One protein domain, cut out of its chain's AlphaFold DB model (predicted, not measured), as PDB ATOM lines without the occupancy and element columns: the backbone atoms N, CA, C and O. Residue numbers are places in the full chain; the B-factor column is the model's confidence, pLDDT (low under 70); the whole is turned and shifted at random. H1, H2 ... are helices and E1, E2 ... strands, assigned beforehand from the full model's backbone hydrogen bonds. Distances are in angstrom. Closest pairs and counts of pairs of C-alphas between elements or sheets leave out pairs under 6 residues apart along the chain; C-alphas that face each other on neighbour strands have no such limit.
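What this domain is: This is residues 27 to 76 of the 86 residues of an uncharacterized protein of archaeon (UniProt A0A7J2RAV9). This is an open, flat horseshoe: a long two-stranded hairpin, E1 and E2, makes one arm, H1 makes the bend, and H2 makes the other arm, with the middle left empty. H1 and H2 meet in a corner, and H2 does not come back onto the hairpin. The printed part has 50 residues, with two strands and then two helices in the order E1 E2 H1 H2; the sheet, order E1 - E2, is antiparallel and the class is mixed, helices and strands. The whole is loose, with a radius of gyration of the C-alphas of 13.3 A and spans of 35 by 28 by 13 A.

How they stand to each other: Begin with the hairpin of E1, residues 27 to 33, and E2, residues 36 to 44, antiparallel at 161 degrees. Look at N 29 and O 41, 2.8 A apart, and N 38 and O 31, 2.8 A apart, both within hydrogen-bond range. A tight link leads from E2 to H1, residues 45 to 57; the closest C-alphas of E1 and H1 are those of Phe 27 and Lys 45, 6.1 A apart. H2, residues 59 to 74, and H1 only just touch, only at the corner, with 3 pairs of C-alphas within 8 A. H1 touches with residues 55 to 56 alone and H2 with 61 to 62 alone; the closest C-alphas, of Ile 55 and Ala 61, are 5.8 A apart. Their lines stand at a steep tilt of 64 degrees, opposite ways. H2 is apart from E1 and E2. In H1 and H2 every O i to N i+4 pair is within hydrogen-bond range.

Where its parts are: Find C-alpha 27 at (444.097, 351.539, 283.272); from there E1 runs 19.8 A to C-alpha 33. E2 runs 24.5 A to C-alpha 44 at (447.596, 356.159, 285.721). H1 is 18.5 A long, and H2 runs 22.9 A to C-alpha 74 at (439.654, 329.737, 288.424).

The domain as a whole: The two C-alphas farthest apart, of Lys 36 and Glu 59, are 35.5 A apart. The printed part has no cut, and its three links are tight. Look for low confidence, pLDDT under 70, at residues 55 to 70 and 74 to 76.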
ATOM      1  N   PHE A  27     444.926 352.730 283.158       87.31
ATOM      2  CA  PHE A  27     444.097 351.539 283.272       87.31
ATOM      3  C   PHE A  27     442.667 351.926 283.644       87.31
ATOM      4  O   PHE A  27     442.444 352.922 284.339       87.31
ATOM      5  N   ILE A  28     441.718 351.120 283.176       89.00
ATOM      6  CA  ILE A  28     440.298 351.226 283.504       89.00
ATOM      7  C   ILE A  28     439.936 350.001 284.331       89.00
ATOM      8  O   ILE A  28     440.207 348.876 283.912       89.00
ATOM      9  N   PHE A  29     439.321 350.229 285.481       86.00
ATOM     10  CA  PHE A  29     438.800 349.187 286.352       86.00
ATOM     11  C   PHE A  29     437.286 349.291 286.328       86.00
ATOM     12  O   PHE A  29     436.736 350.344 286.626       86.00
ATOM     13  N   GLN A  30     436.621 348.221 285.913       86.62
ATOM     14  CA  GLN A  30     435.170 348.183 285.798       86.62
ATOM     15  C   GLN A  30     434.621 347.168 286.788       86.62
ATOM     16  O   GLN A  30     435.022 346.004 286.769       86.62
ATOM     17  N   GLU A  31     433.711 347.614 287.643       82.44
ATOM     18  CA  GLU A  31     433.004 346.747 288.576       82.44
ATOM     19  C   GLU A  31     431.648 346.365 287.988       82.44
ATOM     20  O   GLU A  31     430.853 347.231 287.618       82.44
ATOM     21  N   MET A  32     431.391 345.062 287.904       86.94
ATOM     22  CA  MET A  32     430.169 344.495 287.343       86.94
ATOM     23  C   MET A  32     429.424 343.705 288.424       86.94
ATOM     24  O   MET A  32     430.029 342.867 289.091       86.94
ATOM     25  N   ASN A  33     428.113 343.905 288.547       84.44
ATOM     26  CA  ASN A  33     427.224 343.087 289.380       84.44
ATOM     27  C   ASN A  33     425.966 342.729 288.596       84.44
ATOM     28  O   ASN A  33     425.374 343.594 287.951       84.44
ATOM     29  N   ASP A  34     425.590 341.452 288.619       89.62
ATOM     30  CA  ASP A  34     424.463 340.911 287.850       89.62
ATOM     31  C   ASP A  34     424.461 341.350 286.371       89.62
ATOM     32  O   ASP A  34     423.435 341.703 285.788       89.62
ATOM     33  N   GLY A  35     425.650 341.388 285.758       87.06
ATOM     34  CA  GLY A  35     425.839 341.804 284.364       87.06
ATOM     35  C   GLY A  35     425.709 343.311 284.110       87.06
ATOM     36  O   GLY A  35     425.817 343.740 282.963       87.06
ATOM     37  N   LYS A  36     425.514 344.129 285.151       85.75
ATOM     38  CA  LYS A  36     425.452 345.592 285.063       85.75
ATOM     39  C   LYS A  36     426.744 346.224 285.565       85.75
ATOM     40  O   LYS A  36     427.262 345.838 286.608       85.75
ATOM     41  N   LEU A  37     427.222 347.230 284.840       84.94
ATOM     42  CA  LEU A  37     428.330 348.077 285.270       84.94
ATOM     43  C   LEU A  37     427.874 348.943 286.449       84.94
ATOM     44  O   LEU A  37     426.960 349.751 286.289       84.94
ATOM     45  N   ILE A  38     428.497 348.767 287.614       88.56
ATOM     46  CA  ILE A  38     428.237 349.592 288.801       88.56
ATOM     47  C   ILE A  38     429.223 350.754 288.879       88.56
ATOM     48  O   ILE A  38     428.825 351.872 289.191       88.56
ATOM     49  N   ALA A  39     430.502 350.495 288.609       81.69
ATOM     50  CA  ALA A  39     431.550 351.487 288.785       81.69
ATOM     51  C   ALA A  39     432.595 351.403 287.677       81.69
ATOM     52  O   ALA A  39     432.841 350.351 287.084       81.69
ATOM     53  N   THR A  40     433.199 352.547 287.371       86.12
ATOM     54  CA  THR A  40     434.363 352.639 286.493       86.12
ATOM     55  C   THR A  40     435.370 353.574 287.128       86.12
ATOM     56  O   THR A  40     435.134 354.778 287.211       86.12
ATOM     57  N   ASP A  41     436.500 353.011 287.527       87.00
ATOM     58  CA  ASP A  41     437.628 353.736 288.084       87.00
ATOM     59  C   ASP A  41     438.764 353.826 287.071       87.00
ATOM     60  O   ASP A  41     438.963 352.955 286.218       87.00
ATOM     61  N   TYR A  42     439.555 354.887 287.191       89.06
ATOM     62  CA  TYR A  42     440.704 355.128 286.333       89.06
ATOM     63  C   TYR A  42     441.974 355.221 287.171       89.06
ATOM     64  O   TYR A  42     441.965 355.759 288.276       89.06
ATOM     65  N   CYS A  43     443.092 354.724 286.651       88.62
ATOM     66  CA  CYS A  43     444.391 354.843 287.312       88.62
ATOM     67  C   CYS A  43     445.491 355.082 286.292       88.62
ATOM     68  O   CYS A  43     445.559 354.358 285.304       88.62
ATOM     69  N   HIS A  44     446.394 356.030 286.541       91.50
ATOM     70  CA  HIS A  44     447.596 356.159 285.721       91.50
ATOM     71  C   HIS A  44     448.381 354.842 285.708       91.50
ATOM     72  O   HIS A  44     448.553 354.195 286.746       91.50
ATOM     73  N   LYS A  45     448.919 354.472 284.543       89.19
ATOM     74  CA  LYS A  45     449.797 353.302 284.402       89.19
ATOM     75  C   LYS A  45     450.976 353.373 285.365       89.19
ATOM     76  O   LYS A  45     451.307 352.382 286.006       89.19
ATOM     77  N   THR A  46     451.565 354.556 285.519       89.25
ATOM     78  CA  THR A  46     452.660 354.819 286.461       89.25
ATOM     79  C   THR A  46     452.248 354.550 287.908       89.25
ATOM     80  O   THR A  46     452.937 353.807 288.607       89.25
ATOM     81  N   CYS A  47     451.099 355.073 288.347       87.94
ATOM     82  CA  CYS A  47     450.565 354.835 289.690       87.94
ATOM     83  C   CYS A  47     450.259 353.353 289.942       87.94
ATOM     84  O   CYS A  47     450.536 352.841 291.030       87.94
ATOM     85  N   TRP A  48     449.710 352.657 288.945       87.75
ATOM     86  CA  TRP A  48     449.426 351.228 289.039       87.75
ATOM     87  C   TRP A  48     450.704 350.390 289.114       87.75
ATOM     88  O   TRP A  48     450.832 349.535 289.987       87.75
ATOM     89  N   ASN A  49     451.691 350.681 288.269       85.50
ATOM     90  CA  ASN A  49     452.972 349.982 288.278       85.50
ATOM     91  C   ASN A  49     453.708 350.187 289.607       85.50
ATOM     92  O   ASN A  49     454.198 349.223 290.188       85.50
ATOM     93  N   GLN A  50     453.738 351.414 290.138       84.94
ATOM     94  CA  GLN A  50     454.319 351.690 291.459       84.94
ATOM     95  C   GLN A  50     453.638 350.880 292.565       84.94
ATOM     96  O   GLN A  50     454.317 350.317 293.423       84.94
ATOM     97  N   PHE A  51     452.308 350.786 292.525       83.81
ATOM     98  CA  PHE A  51     451.547 349.968 293.462       83.81
ATOM     99  C   PHE A  51     451.906 348.481 293.343       83.81
ATOM    100  O   PHE A  51     452.249 347.861 294.348       83.81
ATOM    101  N   LEU A  52     451.929 347.921 292.130       79.00
ATOM    102  CA  LEU A  52     452.332 346.528 291.904       79.00
ATOM    103  C   LEU A  52     453.760 346.249 292.385       79.00
ATOM    104  O   LEU A  52     454.005 345.226 293.024       79.00
ATOM    105  N   HIS A  53     454.694 347.169 292.140       76.50
ATOM    106  CA  HIS A  53     456.063 347.053 292.634       76.50
ATOM    107  C   HIS A  53     456.132 347.080 294.165       76.50
ATOM    108  O   HIS A  53     456.912 346.327 294.746       76.50
ATOM    109  N   GLN A  54     455.322 347.901 294.836       72.06
ATOM    110  CA  GLN A  54     455.243 347.905 296.300       72.06
ATOM    111  C   GLN A  54     454.670 346.591 296.836       72.06
ATOM    112  O   GLN A  54     455.249 346.016 297.753       72.06
ATOM    113  N   ILE A  55     453.604 346.070 296.223       65.19
ATOM    114  CA  ILE A  55     453.012 344.782 296.612       65.19
ATOM    115  C   ILE A  55     453.982 343.621 296.375       65.19
ATOM    116  O   ILE A  55     454.055 342.698 297.177       65.19
ATOM    117  N   SER A  56     454.754 343.645 295.285       60.94
ATOM    118  CA  SER A  56     455.730 342.585 295.001       60.94
ATOM    119  C   SER A  56     456.876 342.521 296.014       60.94
ATOM    120  O   SER A  56     457.535 341.491 296.119       60.94
ATOM    121  N   LYS A  57     457.123 343.610 296.755       62.88
ATOM    122  CA  LYS A  57     458.186 343.687 297.764       62.88
ATOM    123  C   LYS A  57     457.741 343.190 299.139       62.88
ATOM    124  O   LYS A  57     458.598 342.894 299.962       62.88
ATOM    125  N   THR A  58     456.440 343.096 299.401       60.69
ATOM    126  CA  THR A  58     455.907 342.562 300.657       60.69
ATOM    127  C   THR A  58     455.654 341.060 300.517       60.69
ATOM    128  O   THR A  58     454.756 340.626 299.797       60.69
ATOM    129  N   GLU A  59     456.449 340.241 301.212       59.62
ATOM    130  CA  GLU A  59     456.365 338.768 301.167       59.62
ATOM    131  C   GLU A  59     454.966 338.243 301.549       59.62
ATOM    132  O   GLU A  59     454.443 337.323 300.917       59.62
ATOM    133  N   GLU A  60     454.302 338.896 302.503       59.66
ATOM    134  CA  GLU A  60     452.918 338.602 302.904       59.66
ATOM    135  C   GLU A  60     451.908 338.924 301.789       59.66
ATOM    136  O   GLU A  60     450.952 338.178 301.551       59.66
ATOM    137  N   ALA A  61     452.148 340.000 301.038       59.00
ATOM    138  CA  ALA A  61     451.277 340.411 299.948       59.00
ATOM    139  C   ALA A  61     451.481 339.547 298.692       59.00
ATOM    140  O   ALA A  61     450.522 339.320 297.957       59.00
ATOM    141  N   MET A  62     452.671 338.970 298.481       57.25
ATOM    142  CA  MET A  62     452.886 337.930 297.465       57.25
ATOM    143  C   MET A  62     452.063 336.665 297.742       57.25
ATOM    144  O   MET A  62     451.503 336.092 296.804       57.25
ATOM    145  N   GLY A  63     451.943 336.242 299.005       62.22
ATOM    146  CA  GLY A  63     451.090 335.110 299.391       62.22
ATOM    147  C   GLY A  63     449.613 335.367 299.078       62.22
ATOM    148  O   GLY A  63     448.948 334.543 298.441       62.22
ATOM    149  N   MET A  64     449.123 336.556 299.433       62.66
ATOM    150  CA  MET A  64     447.748 336.976 299.146       62.66
ATOM    151  C   MET A  64     447.498 337.169 297.643       62.66
ATOM    152  O   MET A  64     446.480 336.709 297.130       62.66
ATOM    153  N   MET A  65     448.445 337.755 296.906       63.34
ATOM    154  CA  MET A  65     448.369 337.936 295.451       63.34
ATOM    155  C   MET A  65     448.391 336.611 294.697       63.34
ATOM    156  O   MET A  65     447.642 336.463 293.737       63.34
ATOM    157  N   ARG A  66     449.185 335.620 295.122       64.12
ATOM    158  CA  ARG A  66     449.138 334.268 294.536       64.12
ATOM    159  C   ARG A  66     447.774 333.621 294.761       64.12
ATOM    160  O   ARG A  66     447.211 333.055 293.825       64.12
ATOM    161  N   GLY A  67     447.211 333.763 295.963       66.19
ATOM    162  CA  GLY A  67     445.861 333.282 296.271       66.19
ATOM    163  C   GLY A  67     444.784 333.967 295.426       66.19
ATOM    164  O   GLY A  67     443.913 333.305 294.860       66.19
ATOM    165  N   MET A  68     444.881 335.286 295.275       67.44
ATOM    166  CA  MET A  68     443.931 336.094 294.514       67.44
ATOM    167  C   MET A  68     444.056 335.850 293.003       67.44
ATOM    168  O   MET A  68     443.047 335.605 292.348       67.44
ATOM    169  N   LYS A  69     445.281 335.775 292.466       66.19
ATOM    170  CA  LYS A  69     445.580 335.387 291.075       66.19
ATOM    171  C   LYS A  69     445.039 333.993 290.756       66.19
ATOM    172  O   LYS A  69     444.336 333.836 289.765       66.19
ATOM    173  N   SER A  70     445.272 333.010 291.631       67.50
ATOM    174  CA  SER A  70     444.735 331.652 291.471       67.50
ATOM    175  C   SER A  70     443.202 331.635 291.480       67.50
ATOM    176  O   SER A  70     442.575 330.950 290.670       67.50
ATOM    177  N   LYS A  71     442.568 332.437 292.348       71.31
ATOM    178  CA  LYS A  71     441.105 332.575 292.382       71.31
ATOM    179  C   LYS A  71     440.564 333.238 291.109       71.31
ATOM    180  O   LYS A  71     439.577 332.767 290.556       71.31
ATOM    181  N   MET A  72     441.226 334.278 290.609       70.50
ATOM    182  CA  MET A  72     440.843 334.977 289.376       70.50
ATOM    183  C   MET A  72     441.039 334.108 288.126       70.50
ATOM    184  O   MET A  72     440.203 334.154 287.228       70.50
ATOM    185  N   GLN A  73     442.072 333.262 288.090       71.88
ATOM    186  CA  GLN A  73     442.250 332.248 287.043       71.88
ATOM    187  C   GLN A  73     441.142 331.188 287.079       71.88
ATOM    188  O   GLN A  73     440.572 330.859 286.044       71.88
ATOM    189  N   LYS A  74     440.764 330.700 288.269       69.62
ATOM    190  CA  LYS A  74     439.654 329.737 288.424       69.62
ATOM    191  C   LYS A  74     438.296 330.302 288.011       69.62
ATOM    192  O   LYS A  74     437.447 329.554 287.548       69.62
ATOM    193  N   MET A  75     438.097 331.607 288.175       65.88
ATOM    194  CA  MET A  75     436.892 332.303 287.719       65.88
ATOM    195  C   MET A  75     436.945 332.682 286.228       65.88
ATOM    196  O   MET A  75     436.015 333.314 285.741       65.88
ATOM    197  N   GLY A  76     438.017 332.332 285.503       64.38
ATOM    198  CA  GLY A  76     438.177 332.645 284.079       64.38
ATOM    199  C   GLY A  76     438.448 334.122 283.775       64.38
ATOM    200  O   GLY A  76     438.388 334.525 282.619       64.38
TER     201      GLY A  76